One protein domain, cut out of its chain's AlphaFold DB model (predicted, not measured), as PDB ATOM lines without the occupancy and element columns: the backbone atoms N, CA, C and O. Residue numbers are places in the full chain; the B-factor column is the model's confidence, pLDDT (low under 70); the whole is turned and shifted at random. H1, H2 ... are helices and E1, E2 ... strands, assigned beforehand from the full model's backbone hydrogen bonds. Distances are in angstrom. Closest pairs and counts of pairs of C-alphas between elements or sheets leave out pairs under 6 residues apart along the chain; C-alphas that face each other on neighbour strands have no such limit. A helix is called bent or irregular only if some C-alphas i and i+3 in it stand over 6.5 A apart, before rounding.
ATOM      1  N   ALA A   3     -38.698  33.466  43.516       87.81
ATOM      2  CA  ALA A   3     -39.776  32.690  42.925       87.81
ATOM      3  C   ALA A   3     -39.296  31.260  42.676       87.81
ATOM      4  O   ALA A   3     -38.187  31.061  42.175       87.81
ATOM      5  N   SER A   4     -40.118  30.272  43.013       90.38
ATOM      6  CA  SER A   4     -39.837  28.861  42.755       90.38
ATOM      7  C   SER A   4     -41.098  28.123  42.327       90.38
ATOM      8  O   SER A   4     -42.202  28.456  42.751       90.38
ATOM      9  N   LEU A   5     -40.928  27.128  41.460       90.94
ATOM     10  CA  LEU A   5     -42.008  26.305  40.935       90.94
ATOM     11  C   LEU A   5     -41.764  24.850  41.325       90.94
ATOM     12  O   LEU A   5     -40.671  24.328  41.099       90.94
ATOM     13  N   SER A   6     -42.792  24.208  41.865       91.81
ATOM     14  CA  SER A   6     -42.777  22.796  42.237       91.81
ATOM     15  C   SER A   6     -43.979  22.083  41.626       91.81
ATOM     16  O   SER A   6     -45.075  22.644  41.600       91.81
ATOM     17  N   LEU A   7     -43.801  20.840  41.173       86.94
ATOM     18  CA  LEU A   7     -44.928  19.955  40.871       86.94
ATOM     19  C   LEU A   7     -45.453  19.327  42.168       86.94
ATOM     20  O   LEU A   7     -44.668  18.820  42.970       86.94
ATOM     21  N   GLY A   8     -46.768  19.373  42.358       75.44
ATOM     22  CA  GLY A   8     -47.503  18.633  43.381       75.44
ATOM     23  C   GLY A   8     -48.241  17.426  42.794       75.44
ATOM     24  O   GLY A   8     -48.100  17.099  41.615       75.44
ATOM     25  N   ASP A   9     -49.042  16.761  43.624       69.81
ATOM     26  CA  ASP A   9     -49.874  15.628  43.208       69.81
ATOM     27  C   ASP A   9     -50.975  16.053  42.206       69.81
ATOM     28  O   ASP A   9     -51.471  17.181  42.254       69.81
ATOM     29  N   ASN A  10     -51.381  15.146  41.305       69.44
ATOM     30  CA  ASN A  10     -52.388  15.371  40.245       69.44
ATOM     31  C   ASN A  10     -52.045  16.454  39.195       69.44
ATOM     32  O   ASN A  10     -52.920  17.215  38.782       69.44
ATOM     33  N   GLU A  11     -50.787  16.535  38.748       71.00
ATOM     34  CA  GLU A  11     -50.346  17.482  37.696       71.00
ATOM     35  C   GLU A  11     -50.565  18.966  38.058       71.00
ATOM     36  O   GLU A  11     -50.522  19.850  37.201       71.00
ATOM     37  N   ALA A  12     -50.796  19.257  39.341       80.94
ATOM     38  CA  ALA A  12     -50.915  20.613  39.836       80.94
ATOM     39  C   ALA A  12     -49.521  21.201  40.076       80.94
ATOM     40  O   ALA A  12     -48.694  20.649  40.799       80.94
ATOM     41  N   GLU A  13     -49.271  22.367  39.507       90.38
ATOM     42  CA  GLU A  13     -48.082  23.164  39.751       90.38
ATOM     43  C   GLU A  13     -48.336  24.138  40.900       90.38
ATOM     44  O   GLU A  13     -49.405  24.744  41.005       90.38
ATOM     45  N   THR A  14     -47.340  24.309  41.765       92.38
ATOM     46  CA  THR A  14     -47.347  25.309  42.833       92.38
ATOM     47  C   THR A  14     -46.185  26.270  42.639       92.38
ATOM     48  O   THR A  14     -45.019  25.890  42.740       92.38
ATOM     49  N   LEU A  15     -46.516  27.528  42.370       90.62
ATOM     50  CA  LEU A  15     -45.594  28.650  42.301       90.62
ATOM     51  C   LEU A  15     -45.570  29.359  43.658       90.62
ATOM     52  O   LEU A  15     -46.600  29.828  44.140       90.62
ATOM     53  N   ARG A  16     -44.387  29.466  44.258       90.94
ATOM     54  CA  ARG A  16     -44.158  30.213  45.498       90.94
ATOM     55  C   ARG A  16     -43.383  31.481  45.206       90.94
ATOM     56  O   ARG A  16     -42.355  31.436  44.535       90.94
ATOM     57  N   LEU A  17     -43.874  32.595  45.731       89.00
ATOM     58  CA  LEU A  17     -43.258  33.908  45.635       89.00
ATOM     59  C   LEU A  17     -42.997  34.415  47.049       89.00
ATOM     60  O   LEU A  17     -43.943  34.633  47.803       89.00
ATOM     61  N   ALA A  18     -41.729  34.620  47.389       88.44
ATOM     62  CA  ALA A  18     -41.350  35.227  48.657       88.44
ATOM     63  C   ALA A  18     -41.055  36.713  48.442       88.44
ATOM     64  O   ALA A  18     -40.139  37.098  47.694       88.44
ATOM     65  N   PHE A  19     -41.843  37.558  49.097       84.88
ATOM     66  CA  PHE A  19     -41.632  38.997  49.193       84.88
ATOM     67  C   PHE A  19     -41.037  39.343  50.559       84.88
ATOM     68  O   PHE A  19     -40.948  38.512  51.452       84.88
ATOM     69  N   SER A  20     -40.621  40.595  50.740       83.81
ATOM     70  CA  SER A  20     -40.045  41.050  52.012       83.81
ATOM     71  C   SER A  20     -41.034  41.037  53.181       83.81
ATOM     72  O   SER A  20     -40.604  41.108  54.324       83.81
ATOM     73  N   SER A  21     -42.339  41.025  52.903       84.06
ATOM     74  CA  SER A  21     -43.398  41.114  53.917       84.06
ATOM     75  C   SER A  21     -44.464  40.031  53.805       84.06
ATOM     76  O   SER A  21     -45.255  39.876  54.727       84.06
ATOM     77  N   HIS A  22     -44.511  39.300  52.691       85.44
ATOM     78  CA  HIS A  22     -45.543  38.304  52.437       85.44
ATOM     79  C   HIS A  22     -44.978  37.131  51.651       85.44
ATOM     80  O   HIS A  22     -44.139  37.319  50.767       85.44
ATOM     81  N   ASP A  23     -45.532  35.958  51.906       89.25
ATOM     82  CA  ASP A  23     -45.371  34.782  51.069       89.25
ATOM     83  C   ASP A  23     -46.664  34.550  50.286       89.25
ATOM     84  O   ASP A  23     -47.769  34.558  50.834       89.25
ATOM     85  N   VAL A  24     -46.529  34.368  48.974       88.81
ATOM     86  CA  VAL A  24     -47.652  34.108  48.071       88.81
ATOM     87  C   VAL A  24     -47.483  32.732  47.451       88.81
ATOM     88  O   VAL A  24     -46.463  32.435  46.831       88.81
ATOM     89  N   GLU A  25     -48.509  31.900  47.581       90.69
ATOM     90  CA  GLU A  25     -48.582  30.583  46.958       90.69
ATOM     91  C   GLU A  25     -49.693  30.574  45.908       90.69
ATOM     92  O   GLU A  25     -50.844  30.918  46.186       90.69
ATOM     93  N   VAL A  26     -49.336  30.192  44.687       89.56
ATOM     94  CA  VAL A  26     -50.234  30.104  43.540       89.56
ATOM     95  C   VAL A  26     -50.251  28.657  43.072       89.56
ATOM     96  O   VAL A  26     -49.224  28.136  42.648       89.56
ATOM     97  N   THR A  27     -51.409  28.010  43.134       88.56
ATOM     98  CA  THR A  27     -51.594  26.640  42.641       88.56
ATOM     99  C   THR A  27     -52.382  26.670  41.342       88.56
ATOM    100  O   THR A  27     -53.302  27.480  41.182       88.56
ATOM    101  N   GLY A  28     -52.024  25.801  40.402       86.81
ATOM    102  CA  GLY A  28     -52.591  25.828  39.064       86.81
ATOM    103  C   GLY A  28     -51.990  24.798  38.119       86.81
ATOM    104  O   GLY A  28     -51.430  23.801  38.556       86.81
ATOM    105  N   ARG A  29     -52.112  25.048  36.818       84.88
ATOM    106  CA  ARG A  29     -51.453  24.284  35.750       84.88
ATOM    107  C   ARG A  29     -50.739  25.249  34.811       84.88
ATOM    108  O   ARG A  29     -51.204  26.380  34.647       84.88
ATOM    109  N   ASN A  30     -49.645  24.800  34.195       83.50
ATOM    110  CA  ASN A  30     -48.877  25.573  33.221       83.50
ATOM    111  C   ASN A  30     -48.455  26.963  33.757       83.50
ATOM    112  O   ASN A  30     -48.585  28.004  33.113       83.50
ATOM    113  N   LEU A  31     -47.952  26.989  34.993       86.81
ATOM    114  CA  LEU A  31     -47.467  28.183  35.688       86.81
ATOM    115  C   LEU A  31     -46.028  28.542  35.295       86.81
ATOM    116  O   LEU A  31     -45.510  29.574  35.723       86.81
ATOM    117  N   ARG A  32     -45.362  27.740  34.460       86.12
ATOM    118  CA  ARG A  32     -44.006  28.038  33.975       86.12
ATOM    119  C   ARG A  32     -43.923  29.363  33.211       86.12
ATOM    120  O   ARG A  32     -42.970  30.123  33.404       86.12
ATOM    121  N   GLY A  33     -44.921  29.661  32.377       82.12
ATOM    122  CA  GLY A  33     -45.015  30.954  31.689       82.12
ATOM    123  C   GLY A  33     -45.166  32.111  32.679       82.12
ATOM    124  O   GLY A  33     -44.502  33.138  32.550       82.12
ATOM    125  N   LEU A  34     -45.960  31.898  33.732       83.31
ATOM    126  CA  LEU A  34     -46.136  32.857  34.815       83.31
ATOM    127  C   LEU A  34     -44.837  33.094  35.604       83.31
ATOM    128  O   LEU A  34     -44.489  34.245  35.862       83.31
ATOM    129  N   LEU A  35     -44.095  32.036  35.948       86.56
ATOM    130  CA  LEU A  35     -42.783  32.152  36.591       86.56
ATOM    131  C   LEU A  35     -41.833  33.014  35.750       86.56
ATOM    132  O   LEU A  35     -41.221  33.936  36.283       86.56
ATOM    133  N   SER A  36     -41.745  32.731  34.448       83.62
ATOM    134  CA  SER A  36     -40.848  33.445  33.528       83.62
ATOM    135  C   SER A  36     -41.213  34.931  33.453       83.62
ATOM    136  O   SER A  36     -40.372  35.801  33.661       83.62
ATOM    137  N   ALA A  37     -42.501  35.240  33.285       81.56
ATOM    138  CA  ALA A  37     -42.974  36.618  33.210       81.56
ATOM    139  C   ALA A  37     -42.796  37.395  34.532       81.56
ATOM    140  O   ALA A  37     -42.593  38.610  34.512       81.56
ATOM    141  N   LEU A  38     -42.865  36.720  35.686       82.19
ATOM    142  CA  LEU A  38     -42.575  37.325  36.991       82.19
ATOM    143  C   LEU A  38     -41.076  37.566  37.204       82.19
ATOM    144  O   LEU A  38     -40.718  38.586  37.789       82.19
ATOM    145  N   GLN A  39     -40.209  36.668  36.725       79.56
ATOM    146  CA  GLN A  39     -38.753  36.859  36.745       79.56
ATOM    147  C   GLN A  39     -38.329  38.059  35.891       79.56
ATOM    148  O   GLN A  39     -37.480  38.839  36.316       79.56
ATOM    149  N   ASP A  40     -38.985  38.257  34.748       77.94
ATOM    150  CA  ASP A  40     -38.757  39.407  33.867       77.94
ATOM    151  C   ASP A  40     -39.456  40.694  34.346       77.94
ATOM    152  O   ASP A  40     -39.393  41.723  33.672       77.94
ATOM    153  N   PHE A  41     -40.162  40.660  35.488       67.81
ATOM    154  CA  PHE A  41     -41.026  41.748  35.970       67.81
ATOM    155  C   PHE A  41     -42.020  42.262  34.903       67.81
ATOM    156  O   PHE A  41     -42.473  43.408  34.943       67.81
ATOM    157  N   ALA A  42     -42.389  41.409  33.945       66.31
ATOM    158  CA  ALA A  42     -43.220  41.757  32.796       66.31
ATOM    159  C   ALA A  42     -44.726  41.753  33.122       66.31
ATOM    160  O   ALA A  42     -45.547  42.255  32.350       66.31
ATOM    161  N   VAL A  43     -45.111  41.200  34.275       65.00
ATOM    162  CA  VAL A  43     -46.510  41.079  34.693       65.00
ATOM    163  C   VAL A  43     -46.939  42.297  35.501       65.00
ATOM    164  O   VAL A  43     -46.481  42.516  36.617       65.00
ATOM    165  N   LYS A  44     -47.902  43.058  34.968       65.75
ATOM    166  CA  LYS A  44     -48.525  44.162  35.710       65.75
ATOM    167  C   LYS A  44     -49.548  43.668  36.742       65.75
ATOM    168  O   LYS A  44     -49.596  44.233  37.827       65.75
ATOM    169  N   TRP A  45     -50.374  42.665  36.413       66.00
ATOM    170  CA  TRP A  45     -51.471  42.153  37.257       66.00
ATOM    171  C   TRP A  45     -51.757  40.663  36.991       66.00
ATOM    172  O   TRP A  45     -51.694  40.227  35.843       66.00
ATOM    173  N   LEU A  46     -52.161  39.919  38.030       67.06
ATOM    174  CA  LEU A  46     -52.637  38.529  37.948       67.06
ATOM    175  C   LEU A  46     -54.106  38.434  38.356       67.06
ATOM    176  O   LEU A  46     -54.529  39.074  39.318       67.06
ATOM    177  N   ARG A  47     -54.898  37.639  37.629       67.12
ATOM    178  CA  ARG A  47     -56.308  37.371  37.950       67.12
ATOM    179  C   ARG A  47     -56.579  35.876  37.851       67.12
ATOM    180  O   ARG A  47     -56.122  35.237  36.910       67.12
ATOM    181  N   ALA A  48     -57.332  35.340  38.809       69.12
ATOM    182  CA  ALA A  48     -57.796  33.958  38.750       69.12
ATOM    183  C   ALA A  48     -58.781  33.769  37.586       69.12
ATOM    184  O   ALA A  48     -59.558  34.677  37.265       69.12
ATOM    185  N   VAL A  49     -58.758  32.585  36.972       69.31
ATOM    186  CA  VAL A  49     -59.686  32.239  35.890       69.31
ATOM    187  C   VAL A  49     -61.096  32.082  36.478       69.31
ATOM    188  O   VAL A  49     -61.274  31.347  37.449       69.31
ATOM    189  N   PRO A  50     -62.122  32.766  35.937       73.25
ATOM    190  CA  PRO A  50     -63.488  32.604  36.424       73.25
ATOM    191  C   PRO A  50     -63.999  31.157  36.261       73.25
ATOM    192  O   PRO A  50     -63.750  30.557  35.215       73.25
ATOM    193  N   PRO A  51     -64.819  30.625  37.195       69.69
ATOM    194  CA  PRO A  51     -65.234  29.215  37.185       69.69
ATOM    195  C   PRO A  51     -65.913  28.736  35.894       69.69
ATOM    196  O   PRO A  51     -65.768  27.585  35.496       69.69
ATOM    197  N   LYS A  52     -66.626  29.632  35.200       74.69
ATOM    198  CA  LYS A  52     -67.289  29.357  33.912       74.69
ATOM    199  C   LYS A  52     -66.327  29.043  32.756       74.69
ATOM    200  O   LYS A  52     -66.782  28.613  31.702       74.69
ATOM    201  N   TYR A  53     -65.030  29.275  32.942       68.69
ATOM    202  CA  TYR A  53     -63.978  29.022  31.958       68.69
ATOM    203  C   TYR A  53     -63.073  27.845  32.337       68.69
ATOM    204  O   TYR A  53     -62.118  27.579  31.616       68.69
ATOM    205  N   HIS A  54     -63.377  27.099  33.410       64.44
ATOM    206  CA  HIS A  54     -62.612  25.895  33.765       64.44
ATOM    207  C   HIS A  54     -62.588  24.850  32.637       64.44
ATOM    208  O   HIS A  54     -61.630  24.105  32.531       64.44
ATOM    209  N   ALA A  55     -63.586  24.823  31.749       63.44
ATOM    210  CA  ALA A  55     -63.616  23.903  30.610       63.44
ATOM    211  C   ALA A  55     -62.627  24.251  29.472       63.44
ATOM    212  O   ALA A  55     -62.506  23.476  28.529       63.44
ATOM    213  N   LEU A  56     -61.909  25.382  29.538       60.56
ATOM    214  CA  LEU A  56     -60.842  25.739  28.583       60.56
ATOM    215  C   LEU A  56     -59.497  25.048  28.906       60.56
ATOM    216  O   LEU A  56     -58.456  25.437  28.388       60.56
ATOM    217  N   GLU A  57     -59.536  24.008  29.743       56.22
ATOM    218  CA  GLU A  57     -58.434  23.257  30.365       56.22
ATOM    219  C   GLU A  57     -57.409  22.592  29.417       56.22
ATOM    220  O   GLU A  57     -56.523  21.887  29.894       56.22
ATOM    221  N   SER A  58     -57.488  22.794  28.099       55.97
ATOM    222  CA  SER A  58     -56.613  22.140  27.106       55.97
ATOM    223  C   SER A  58     -55.771  23.103  26.255       55.97
ATOM    224  O   SER A  58     -55.257  22.692  25.217       55.97
ATOM    225  N   GLY A  59     -55.647  24.373  26.649       60.66
ATOM    226  CA  GLY A  59     -54.810  25.364  25.955       60.66
ATOM    227  C   GLY A  59     -53.402  25.527  26.545       60.66
ATOM    228  O   GLY A  59     -53.143  25.123  27.675       60.66
ATOM    229  N   ASP A  60     -52.517  26.205  25.806       63.25
ATOM    230  CA  ASP A  60     -51.179  26.662  26.248       63.25
ATOM    231  C   ASP A  60     -51.223  27.769  27.329       63.25
ATOM    232  O   ASP A  60     -50.191  28.323  27.715       63.25
ATOM    233  N   ASP A  61     -52.408  28.109  27.835       71.06
ATOM    234  CA  ASP A  61     -52.601  29.152  28.836       71.06
ATOM    235  C   ASP A  61     -52.340  28.629  30.259       71.06
ATOM    236  O   ASP A  61     -52.689  27.501  30.616       71.06
ATOM    237  N   GLY A  62     -51.745  29.469  31.108       73.50
ATOM    238  CA  GLY A  62     -51.584  29.182  32.535       73.50
ATOM    239  C   GLY A  62     -52.892  29.388  33.301       73.50
ATOM    240  O   GLY A  62     -53.494  30.461  33.233       73.50
ATOM    241  N   VAL A  63     -53.321  28.390  34.076       78.81
ATOM    242  CA  VAL A  63     -54.576  28.439  34.847       78.81
ATOM    243  C   VAL A  63     -54.268  28.471  36.335       78.81
ATOM    244  O   VAL A  63     -53.674  27.539  36.866       78.81
ATOM    245  N   ILE A  64     -54.717  29.524  37.022       84.25
ATOM    246  CA  ILE A  64     -54.589  29.669  38.478       84.25
ATOM    247  C   ILE A  64     -55.885  29.211  39.149       84.25
ATOM    248  O   ILE A  64     -56.925  29.850  38.976       84.25
ATOM    249  N   SER A  65     -55.810  28.141  39.942       82.50
ATOM    250  CA  SER A  65     -56.944  27.583  40.688       82.50
ATOM    251  C   SER A  65     -57.032  28.112  42.121       82.50
ATOM    252  O   SER A  65     -58.124  28.218  42.679       82.50
ATOM    253  N   ARG A  66     -55.897  28.481  42.724       83.50
ATOM    254  CA  ARG A  66     -55.841  29.013  44.090       83.50
ATOM    255  C   ARG A  66     -54.710  30.020  44.243       83.50
ATOM    256  O   ARG A  66     -53.613  29.805  43.741       83.50
ATOM    257  N   ILE A  67     -54.978  31.081  45.004       87.56
ATOM    258  CA  ILE A  67     -53.969  32.021  45.500       87.56
ATOM    259  C   ILE A  67     -54.095  32.069  47.022       87.56
ATOM    260  O   ILE A  67     -55.191  32.264  47.548       87.56
ATOM    261  N   LYS A  68     -52.983  31.882  47.725       88.50
ATOM    262  CA  LYS A  68     -52.859  32.044  49.173       88.50
ATOM    263  C   LYS A  68     -51.824  33.133  49.443       88.50
ATOM    264  O   LYS A  68     -50.773  33.129  48.812       88.50
ATOM    265  N   VAL A  69     -52.124  34.045  50.361       89.12
ATOM    266  CA  VAL A  69     -51.203  35.100  50.804       89.12
ATOM    267  C   VAL A  69     -51.084  35.010  52.318       89.12
ATOM    268  O   VAL A  69     -52.103  34.980  53.007       89.12
ATOM    269  N   GLU A  70     -49.859  34.947  52.815       89.94
ATOM    270  CA  GLU A  70     -49.531  34.920  54.240       89.94
ATOM    271  C   GLU A  70     -48.468  35.980  54.540       89.94
ATOM    272  O   GLU A  70     -47.723  36.382  53.647       89.94
ATOM    273  N   GLU A  71     -48.403  36.461  55.781       87.25
ATOM    274  CA  GLU A  71     -47.311  37.339  56.214       87.25
ATOM    275  C   GLU A  71     -45.990  36.556  56.244       87.25
ATOM    276  O   GLU A  71     -45.956  35.397  56.669       87.25
ATOM    277  N   ALA A  72     -44.907  37.191  55.793       76.88
ATOM    278  CA  ALA A  72     -43.570  36.616  55.881       76.88
ATOM    279  C   ALA A  72     -43.123  36.592  57.352       76.88
ATOM    280  O   ALA A  72     -43.295  37.578  58.072       76.88
TER     281      ALA A  72
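This is residues 3 to 72 of the 73 residues of an uncharacterized protein of Chthoniobacterales bacterium (UniProt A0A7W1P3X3). A twisted sheet of four strands makes a wall; the helix H1 lies over one face of it, along E2, and the other face is bare. The small helix H2 sits out beyond the end of the sheet where E4 begins, and a long loop from H1 leads to it. The 70 printed residues hold two named helices and four named strands, in the order E1 E2 E3 H1 H2 E4, with sheet order E1 - E2 - E3 - E4, all antiparallel, and the class is mixed, helices and strands. The whole is compact, with a radius of gyration of the C-alphas of 12.1 A and spans of 36 by 26 by 21 A.

Start at E1, residues 3 to 7, an edge strand. It forms a hairpin with E2, residues 13 to 18, at 158 degrees; look for N 4 and O 16, 2.9 A apart and within hydrogen-bond range. E2 forms the next hairpin with E3, residues 22 to 29, at 163 degrees, where N 15 and O 26 are 2.8 A apart. E1, E2 and E3 are a meander, each strand the antiparallel neighbour of the one before. Next comes H1, residues 32 to 39, which is on the sheet at a height of 8.4 A. It lies over E2 and runs along the strands, at 2 degrees to E2 on the local plane. Its closest C-alphas to E1 are those of Leu 35 and Ala 3, 7.0 A apart. H2, residues 51 to 56, is apart from H1 and only grazes the sheet, with 5 pairs of C-alphas within 10 A. H2 is near E4, residues 63 to 71, the other edge strand. E4 is antiparallel to E3 at 165 degrees, with N 25 and O 68 2.9 A apart, and is apart from E1. In H1 every O i to N i+4 pair is within hydrogen-bond range; in H2 0 of 2 are, beside 2 of 3 O i to N i+3 pairs.

Find C-alpha 3 at (-39.776, 32.690, 42.925); from there E1 runs 13.9 A to C-alpha 7. E2 is 16.4 A long and E3 22.6 A. Find C-alpha 32 at (-44.006, 28.038, 33.975), where H1 begins its 10.6 A. H2 spans 10.3 A and is irregular: C-alphas 52 and 55 are 7.4 A apart. E4 runs 24.3 A, bends by 50 degrees at residue 66 and ends at C-alpha 71, (-47.311, 37.339, 56.214).

The two C-alphas farthest apart are those of Ser 20 and Ala 55, 36.2 A. The printed part has no cut. The link from H1 to H2, 11 residues, is long. Look at the B-factor column for pLDDT under 70 at residues 9 to 10, 41 to 49, 51 and 53 to 60; the mean of the printed part is 79.1.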